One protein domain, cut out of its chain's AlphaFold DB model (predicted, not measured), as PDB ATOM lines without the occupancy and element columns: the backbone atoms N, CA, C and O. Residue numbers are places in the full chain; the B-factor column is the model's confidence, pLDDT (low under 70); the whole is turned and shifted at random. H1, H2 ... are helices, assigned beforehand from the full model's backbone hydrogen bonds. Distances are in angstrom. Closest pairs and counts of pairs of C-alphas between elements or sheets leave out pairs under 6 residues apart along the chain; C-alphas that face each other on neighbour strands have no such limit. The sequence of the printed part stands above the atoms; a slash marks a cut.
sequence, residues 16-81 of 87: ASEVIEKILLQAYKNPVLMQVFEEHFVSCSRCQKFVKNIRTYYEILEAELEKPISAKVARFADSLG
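This is residues 16 to 81 of the 87 residues of an uncharacterized protein of Calditrichaeota bacterium (UniProt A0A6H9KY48). The model looks like a wide, open bracket: the long helix H3 is its bar, H2 and H4 turn off its two ends, and H1 sits in the corner between H2 and the first part of H3. H4 is alone at the far end, and H3 makes the length. The printed part has 66 residues with four named helices, H1 to H4 in chain order, and no named strand; the class is all helix. The whole is loose, with a radius of gyration of the C-alphas of 14.7 A, and elongated, spanning 42 by 24 by 17 A.

H1, residues 17 to 25, begins with C-alpha 17 at (343.241, 215.033, 322.622) and is 12.4 A long. H2, residues 31 to 43, is 19.0 A long. H3, residues 45 to 66, measures 31.4 A and begins with C-alpha 45 at (347.301, 219.945, 334.944). H4, residues 71 to 79, measures 12.5 A and ends with C-alpha 79 at (359.316, 199.209, 306.447).

H3 is the hub, touching three helices; helix packing is mostly crossed, at no shallow tilt. H1 touches residues 50 to 54 of H3, the same way at a steep tilt of 55 degrees; the closest C-alphas, of Glu 21 and Ile 54, are 7.3 A apart. H1 touches residues 33 to 37 of H2, opposite ways at a steep tilt of 53 degrees; the closest C-alphas, of Ile 23 and Met 34, are 6.4 A apart. H2 and H3 only just touch, with 3 pairs of C-alphas within 8 A, and only at the corner; the closest C-alphas are those of Phe 41 and Cys 47, 5.7 A. H4 touches residues 64 to 66 of H3, about perpendicular at 86 degrees; the closest C-alphas, of Leu 65 and Ala 77, are 5.4 A apart. H4 is apart from H1 and H2. Every O i to N i+4 pair is within hydrogen-bond range in H1, H3 and H4, and 8 of 9 in H2.

The C-alphas farthest apart, of Ser 43 and Ala 71, are 42.6 A apart. The printed part has no cut, and its three links are tight. Mean pLDDT of the printed part is 82.6; residue 81 is under 70.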
ATOM      1  N   ALA A  16     341.109 219.432 322.211       80.38
ATOM      2  CA  ALA A  16     340.818 218.004 322.138       80.38
ATOM      3  C   ALA A  16     342.120 217.182 322.075       80.38
ATOM      4  O   ALA A  16     343.135 217.649 321.555       80.38
ATOM      5  N   SER A  17     342.085 215.944 322.571       75.75
ATOM      6  CA  SER A  17     343.241 215.033 322.622       75.75
ATOM      7  C   SER A  17     343.945 214.872 321.273       75.75
ATOM      8  O   SER A  17     345.163 214.982 321.194       75.75
ATOM      9  N   GLU A  18     343.170 214.700 320.204       78.38
ATOM     10  CA  GLU A  18     343.670 214.569 318.830       78.38
ATOM     11  C   GLU A  18     344.391 215.831 318.342       78.38
ATOM     12  O   GLU A  18     345.340 215.766 317.564       78.38
ATOM     13  N   VAL A  19     343.933 217.004 318.787       80.94
ATOM     14  CA  VAL A  19     344.554 218.287 318.443       80.94
ATOM     15  C   VAL A  19     345.882 218.424 319.174       80.94
ATOM     16  O   VAL A  19     346.864 218.830 318.563       80.94
ATOM     17  N   ILE A  20     345.938 218.027 320.447       80.62
ATOM     18  CA  ILE A  20     347.181 218.025 321.227       80.62
ATOM     19  C   ILE A  20     348.220 217.109 320.577       80.62
ATOM     20  O   ILE A  20     349.351 217.526 320.359       80.62
ATOM     21  N   GLU A  21     347.833 215.884 320.229       80.38
ATOM     22  CA  GLU A  21     348.724 214.933 319.563       80.38
ATOM     23  C   GLU A  21     349.237 215.478 318.224       80.38
ATOM     24  O   GLU A  21     350.437 215.444 317.962       80.38
ATOM     25  N   LYS A  22     348.362 216.088 317.411       83.50
ATOM     26  CA  LYS A  22     348.767 216.751 316.160       83.50
ATOM     27  C   LYS A  22     349.754 217.892 316.390       83.50
ATOM     28  O   LYS A  22     350.729 217.980 315.647       83.50
ATOM     29  N   ILE A  23     349.522 218.747 317.389       81.81
ATOM     30  CA  ILE A  23     350.438 219.843 317.741       81.81
ATOM     31  C   ILE A  23     351.811 219.274 318.103       81.81
ATOM     32  O   ILE A  23     352.815 219.738 317.571       81.81
ATOM     33  N   LEU A  24     351.854 218.237 318.944       81.06
ATOM     34  CA  LEU A  24     353.103 217.608 319.373       81.06
ATOM     35  C   LEU A  24     353.861 216.967 318.200       81.06
ATOM     36  O   LEU A  24     355.055 217.207 318.039       81.06
ATOM     37  N   LEU A  25     353.175 216.207 317.342       81.62
ATOM     38  CA  LEU A  25     353.787 215.535 316.188       81.62
ATOM     39  C   LEU A  25     354.222 216.500 315.078       81.62
ATOM     40  O   LEU A  25     355.084 216.169 314.265       81.62
ATOM     41  N   GLN A  26     353.611 217.683 315.006       79.62
ATOM     42  CA  GLN A  26     353.894 218.697 313.990       79.62
ATOM     43  C   GLN A  26     354.602 219.929 314.561       79.62
ATOM     44  O   GLN A  26     354.695 220.942 313.868       79.62
ATOM     45  N   ALA A  27     355.141 219.851 315.781       74.44
ATOM     46  CA  ALA A  27     355.770 220.981 316.464       74.44
ATOM     47  C   ALA A  27     356.871 221.646 315.614       74.44
ATOM     48  O   ALA A  27     356.949 222.869 315.540       74.44
ATOM     49  N   TYR A  28     357.648 220.848 314.869       74.00
ATOM     50  CA  TYR A  28     358.683 221.343 313.952       74.00
ATOM     51  C   TYR A  28     358.136 222.123 312.743       74.00
ATOM     52  O   TYR A  28     358.854 222.928 312.157       74.00
ATOM     53  N   LYS A  29     356.879 221.886 312.344       76.69
ATOM     54  CA  LYS A  29     356.222 222.567 311.212       76.69
ATOM     55  C   LYS A  29     355.558 223.873 311.622       76.69
ATOM     56  O   LYS A  29     355.344 224.728 310.768       76.69
ATOM     57  N   ASN A  30     355.183 224.011 312.893       78.00
ATOM     58  CA  ASN A  30     354.469 225.182 313.383       78.00
ATOM     59  C   ASN A  30     354.930 225.563 314.803       78.00
ATOM     60  O   ASN A  30     354.235 225.275 315.781       78.00
ATOM     61  N   PRO A  31     356.096 226.225 314.927       78.38
ATOM     62  CA  PRO A  31     356.667 226.582 316.225       78.38
ATOM     63  C   PRO A  31     355.800 227.584 317.000       78.38
ATOM     64  O   PRO A  31     355.756 227.533 318.223       78.38
ATOM     65  N   VAL A  32     355.055 228.451 316.303       80.25
ATOM     66  CA  VAL A  32     354.145 229.426 316.930       80.25
ATOM     67  C   VAL A  32     352.993 228.714 317.639       80.25
ATOM     68  O   VAL A  32     352.670 229.030 318.780       80.25
ATOM     69  N   LEU A  33     352.395 227.712 316.989       76.19
ATOM     70  CA  LEU A  33     351.339 226.902 317.596       76.19
ATOM     71  C   LEU A  33     351.857 226.098 318.796       76.19
ATOM     72  O   LEU A  33     351.146 225.963 319.790       76.19
ATOM     73  N   MET A  34     353.095 225.599 318.714       80.38
ATOM     74  CA  MET A  34     353.747 224.914 319.829       80.38
ATOM     75  C   MET A  34     353.956 225.855 321.020       80.38
ATOM     76  O   MET A  34     353.605 225.489 322.135       80.38
ATOM     77  N   GLN A  35     354.432 227.080 320.792       80.12
ATOM     78  CA  GLN A  35     354.644 228.065 321.856       80.12
ATOM     79  C   GLN A  35     353.336 228.421 322.585       80.12
ATOM     80  O   GLN A  35     353.274 228.382 323.812       80.12
ATOM     81  N   VAL A  36     352.258 228.683 321.838       78.38
ATOM     82  CA  VAL A  36     350.926 228.945 322.420       78.38
ATOM     83  C   VAL A  36     350.425 227.739 323.221       78.38
ATOM     84  O   VAL A  36     349.823 227.881 324.288       78.38
ATOM     85  N   PHE A  37     350.676 226.528 322.721       81.44
ATOM     86  CA  PHE A  37     350.323 225.305 323.429       81.44
ATOM     87  C   PHE A  37     351.144 225.113 324.713       81.44
ATOM     88  O   PHE A  37     350.581 224.709 325.728       81.44
ATOM     89  N   GLU A  38     352.439 225.433 324.703       80.94
ATOM     90  CA  GLU A  38     353.320 225.370 325.874       80.94
ATOM     91  C   GLU A  38     352.869 226.329 326.984       80.94
ATOM     92  O   GLU A  38     352.784 225.923 328.144       80.94
ATOM     93  N   GLU A  39     352.478 227.558 326.637       80.88
ATOM     94  CA  GLU A  39     351.934 228.538 327.588       80.88
ATOM     95  C   GLU A  39     350.657 228.023 328.284       80.88
ATOM     96  O   GLU A  39     350.499 228.142 329.504       80.88
ATOM     97  N   HIS A  40     349.763 227.367 327.533       81.12
ATOM     98  CA  HIS A  40     348.580 226.705 328.096       81.12
ATOM     99  C   HIS A  40     348.951 225.470 328.937       81.12
ATOM    100  O   HIS A  40     348.408 225.245 330.021       81.12
ATOM    101  N   PHE A  41     349.893 224.662 328.454       78.88
ATOM    102  CA  PHE A  41     350.347 223.435 329.102       78.88
ATOM    103  C   PHE A  41     350.951 223.695 330.485       78.88
ATOM    104  O   PHE A  41     350.658 222.949 331.422       78.88
ATOM    105  N   VAL A  42     351.751 224.752 330.658       77.75
ATOM    106  CA  VAL A  42     352.390 225.063 331.950       77.75
ATOM    107  C   VAL A  42     351.351 225.295 333.054       77.75
ATOM    108  O   VAL A  42     351.588 224.932 334.206       77.75
ATOM    109  N   SER A  43     350.175 225.823 332.711       80.38
ATOM    110  CA  SER A  43     349.122 226.156 333.677       80.38
ATOM    111  C   SER A  43     348.005 225.108 333.806       80.38
ATOM    112  O   SER A  43     347.248 225.148 334.777       80.38
ATOM    113  N   CYS A  44     347.897 224.138 332.887       84.62
ATOM    114  CA  CYS A  44     346.797 223.169 332.867       84.62
ATOM    115  C   CYS A  44     347.231 221.733 333.212       84.62
ATOM    116  O   CYS A  44     347.709 220.978 332.363       84.62
ATOM    117  N   SER A  45     346.955 221.293 334.445       83.88
ATOM    118  CA  SER A  45     347.301 219.945 334.944       83.88
ATOM    119  C   SER A  45     346.695 218.790 334.129       83.88
ATOM    120  O   SER A  45     347.298 217.720 334.005       83.88
ATOM    121  N   ARG A  46     345.518 218.996 333.520       84.12
ATOM    122  CA  ARG A  46     344.883 218.011 332.629       84.12
ATOM    123  C   ARG A  46     345.698 217.814 331.354       84.12
ATOM    124  O   ARG A  46     345.994 216.673 330.995       84.12
ATOM    125  N   CYS A  47     346.066 218.908 330.689       83.56
ATOM    126  CA  CYS A  47     346.906 218.866 329.496       83.56
ATOM    127  C   CYS A  47     348.301 218.325 329.830       83.56
ATOM    128  O   CYS A  47     348.822 217.525 329.061       83.56
ATOM    129  N   GLN A  48     348.850 218.635 331.010       85.25
ATOM    130  CA  GLN A  48     350.117 218.054 331.468       85.25
ATOM    131  C   GLN A  48     350.082 216.533 331.542       85.25
ATOM    132  O   GLN A  48     350.944 215.860 330.973       85.25
ATOM    133  N   LYS A  49     349.063 215.978 332.207       85.81
ATOM    134  CA  LYS A  49     348.887 214.525 332.302       85.81
ATOM    135  C   LYS A  49     348.728 213.893 330.920       85.81
ATOM    136  O   LYS A  49     349.299 212.839 330.660       85.81
ATOM    137  N   PHE A  50     347.972 214.538 330.037       85.25
ATOM    138  CA  PHE A  50     347.731 214.027 328.694       85.25
ATOM    139  C   PHE A  50     349.004 214.012 327.833       85.25
ATOM    140  O   PHE A  50     349.347 212.974 327.275       85.25
ATOM    141  N   VAL A  51     349.757 215.115 327.802       85.62
ATOM    142  CA  VAL A  51     351.051 215.197 327.103       85.62
ATOM    143  C   VAL A  51     352.042 214.178 327.662       85.62
ATOM    144  O   VAL A  51     352.729 213.518 326.889       85.62
ATOM    145  N   LYS A  52     352.095 214.003 328.990       87.94
ATOM    146  CA  LYS A  52     352.945 212.981 329.617       87.94
ATOM    147  C   LYS A  52     352.600 211.579 329.110       87.94
ATOM    148  O   LYS A  52     353.503 210.845 328.735       87.94
ATOM    149  N   ASN A  53     351.316 211.233 329.053       87.50
ATOM    150  CA  ASN A  53     350.875 209.934 328.547       87.50
ATOM    151  C   ASN A  53     351.244 209.731 327.070       87.50
ATOM    152  O   ASN A  53     351.700 208.650 326.714       87.50
ATOM    153  N   ILE A  54     351.075 210.762 326.232       86.50
ATOM    154  CA  ILE A  54     351.492 210.717 324.824       86.50
ATOM    155  C   ILE A  54     352.997 210.461 324.723       86.50
ATOM    156  O   ILE A  54     353.405 209.547 324.015       86.50
ATOM    157  N   ARG A  55     353.821 211.222 325.454       86.31
ATOM    158  CA  ARG A  55     355.280 211.039 325.445       86.31
ATOM    159  C   ARG A  55     355.668 209.621 325.845       86.31
ATOM    160  O   ARG A  55     356.379 208.972 325.096       86.31
ATOM    161  N   THR A  56     355.119 209.110 326.947       89.50
ATOM    162  CA  THR A  56     355.376 207.731 327.386       89.50
ATOM    163  C   THR A  56     354.958 206.698 326.339       89.50
ATOM    164  O   THR A  56     355.673 205.725 326.130       89.50
ATOM    165  N   TYR A  57     353.825 206.895 325.659       88.88
ATOM    166  CA  TYR A  57     353.404 206.000 324.580       88.88
ATOM    167  C   TYR A  57     354.415 205.981 323.424       88.88
ATOM    168  O   TYR A  57     354.801 204.904 322.974       88.88
ATOM    169  N   TYR A  58     354.877 207.152 322.976       86.25
ATOM    170  CA  TYR A  58     355.868 207.242 321.901       86.25
ATOM    171  C   TYR A  58     357.249 206.734 322.316       86.25
ATOM    172  O   TYR A  58     357.870 206.040 321.527       86.25
ATOM    173  N   GLU A  59     357.691 206.976 323.551       87.69
ATOM    174  CA  GLU A  59     358.941 206.417 324.089       87.69
ATOM    175  C   GLU A  59     358.922 204.879 324.078       87.69
ATOM    176  O   GLU A  59     359.898 204.241 323.687       87.69
ATOM    177  N   ILE A  60     357.797 204.268 324.474       88.50
ATOM    178  CA  ILE A  60     357.622 202.809 324.409       88.50
ATOM    179  C   ILE A  60     357.660 202.338 322.954       88.50
ATOM    180  O   ILE A  60     358.349 201.368 322.647       88.50
ATOM    181  N   LEU A  61     356.944 203.024 322.058       87.44
ATOM    182  CA  LEU A  61     356.903 202.666 320.643       87.44
ATOM    183  C   LEU A  61     358.290 202.770 319.994       87.44
ATOM    184  O   LEU A  61     358.691 201.857 319.281       87.44
ATOM    185  N   GLU A  62     359.035 203.843 320.253       86.31
ATOM    186  CA  GLU A  62     360.409 204.023 319.777       86.31
ATOM    187  C   GLU A  62     361.317 202.901 320.284       86.31
ATOM    188  O   GLU A  62     362.002 202.264 319.485       86.31
ATOM    189  N   ALA A  63     361.250 202.570 321.577       86.00
ATOM    190  CA  ALA A  63     362.025 201.468 322.145       86.00
ATOM    191  C   ALA A  63     361.676 200.109 321.503       86.00
ATOM    192  O   ALA A  63     362.570 199.300 321.234       86.00
ATOM    193  N   GLU A  64     360.394 199.856 321.222       86.38
ATOM    194  CA  GLU A  64     359.956 198.655 320.506       86.38
ATOM    195  C   GLU A  64     360.437 198.629 319.049       86.38
ATOM    196  O   GLU A  64     360.739 197.555 318.531       86.38
ATOM    197  N   LEU A  65     360.536 199.779 318.380       86.00
ATOM    198  CA  LEU A  65     361.051 199.865 317.011       86.00
ATOM    199  C   LEU A  65     362.576 199.704 316.949       86.00
ATOM    200  O   LEU A  65     363.078 199.087 316.011       86.00
ATOM    201  N   GLU A  66     363.311 200.212 317.940       85.06
ATOM    202  CA  GLU A  66     364.768 200.056 318.042       85.06
ATOM    203  C   GLU A  66     365.183 198.620 318.378       85.06
ATOM    204  O   GLU A  66     366.174 198.106 317.852       85.06
ATOM    205  N   LYS A  67     364.430 197.956 319.263       86.25
ATOM    206  CA  LYS A  67     364.667 196.564 319.669       86.25
ATOM    207  C   LYS A  67     363.375 195.752 319.569       86.25
ATOM    208  O   LYS A  67     362.759 195.445 320.592       86.25
ATOM    209  N   PRO A  68     362.983 195.343 318.350       82.88
ATOM    210  CA  PRO A  68     361.737 194.625 318.134       82.88
ATOM    211  C   PRO A  68     361.685 193.304 318.895       82.88
ATOM    212  O   PRO A  68     362.436 192.372 318.617       82.88
ATOM    213  N   ILE A  69     360.741 193.203 319.830       82.88
ATOM    214  CA  ILE A  69     360.513 191.980 320.614       82.88
ATOM    215  C   ILE A  69     359.764 190.928 319.779       82.88
ATOM    216  O   ILE A  69     359.912 189.728 319.996       82.88
ATOM    217  N   SER A  70     358.970 191.361 318.791       87.56
ATOM    218  CA  SER A  70     358.198 190.466 317.924       87.56
ATOM    219  C   SER A  70     358.577 190.597 316.451       87.56
ATOM    220  O   SER A  70     358.875 191.682 315.952       87.56
ATOM    221  N   ALA A  71     358.454 189.492 315.711       84.75
ATOM    222  CA  ALA A  71     358.692 189.467 314.266       84.75
ATOM    223  C   ALA A  71     357.745 190.392 313.475       84.75
ATOM    224  O   ALA A  71     358.072 190.799 312.363       84.75
ATOM    225  N   LYS A  72     356.564 190.715 314.024       86.12
ATOM    226  CA  LYS A  72     355.621 191.666 313.417       86.12
ATOM    227  C   LYS A  72     356.137 193.100 313.534       86.12
ATOM    228  O   LYS A  72     356.111 193.828 312.548       86.12
ATOM    229  N   VAL A  73     356.628 193.476 314.716       82.88
ATOM    230  CA  VAL A  73     357.209 194.802 314.973       82.88
ATOM    231  C   VAL A  73     358.511 194.977 314.192       82.88
ATOM    232  O   VAL A  73     358.711 196.031 313.606       82.88
ATOM    233  N   ALA A  74     359.330 193.926 314.070       82.00
ATOM    234  CA  ALA A  74     360.566 193.971 313.284       82.00
ATOM    235  C   ALA A  74     360.306 194.335 311.814       82.00
ATOM    236  O   ALA A  74     360.871 195.293 311.303       82.00
ATOM    237  N   ARG A  75     359.358 193.644 311.164       86.69
ATOM    238  CA  ARG A  75     358.970 193.945 309.773       86.69
ATOM    239  C   ARG A  75     358.414 195.357 309.609       86.69
ATOM    240  O   ARG A  75     358.609 195.981 308.571       86.69
ATOM    241  N   PHE A  76     357.682 195.837 310.612       83.94
ATOM    242  CA  PHE A  76     357.155 197.194 310.604       83.94
ATOM    243  C   PHE A  76     358.283 198.230 310.726       83.94
ATOM    244  O   PHE A  76     358.340 199.140 309.904       83.94
ATOM    245  N   ALA A  77     359.227 198.051 311.654       81.62
ATOM    246  CA  ALA A  77     360.421 198.892 311.773       81.62
ATOM    247  C   ALA A  77     361.254 198.901 310.475       81.62
ATOM    248  O   ALA A  77     361.632 199.963 309.980       81.62
ATOM    249  N   ASP A  78     361.452 197.738 309.846       83.94
ATOM    250  CA  ASP A  78     362.147 197.637 308.557       83.94
ATOM    251  C   ASP A  78     361.443 198.461 307.462       83.94
ATOM    252  O   ASP A  78     362.098 199.166 306.692       83.94
ATOM    253  N   SER A  79     360.105 198.437 307.420       85.94
ATOM    254  CA  SER A  79     359.316 199.209 306.447       85.94
ATOM    255  C   SER A  79     359.405 200.729 306.630       85.94
ATOM    256  O   SER A  79     359.219 201.471 305.667       85.94
ATOM    257  N   LEU A  80     359.721 201.195 307.842       80.00
ATOM    258  CA  LEU A  80     359.908 202.614 308.152       80.00
ATOM    259  C   LEU A  80     361.321 203.116 307.808       80.00
ATOM    260  O   LEU A  80     361.603 204.301 307.967       80.00
ATOM    261  N   GLY A  81     362.220 202.237 307.346       68.94
ATOM    262  CA  GLY A  81     363.621 202.583 307.098       68.94
ATOM    263  C   GLY A  81     364.436 202.808 308.378       68.94
ATOM    264  O   GLY A  81     365.580 203.248 308.294       68.94
TER     265      GLY A  81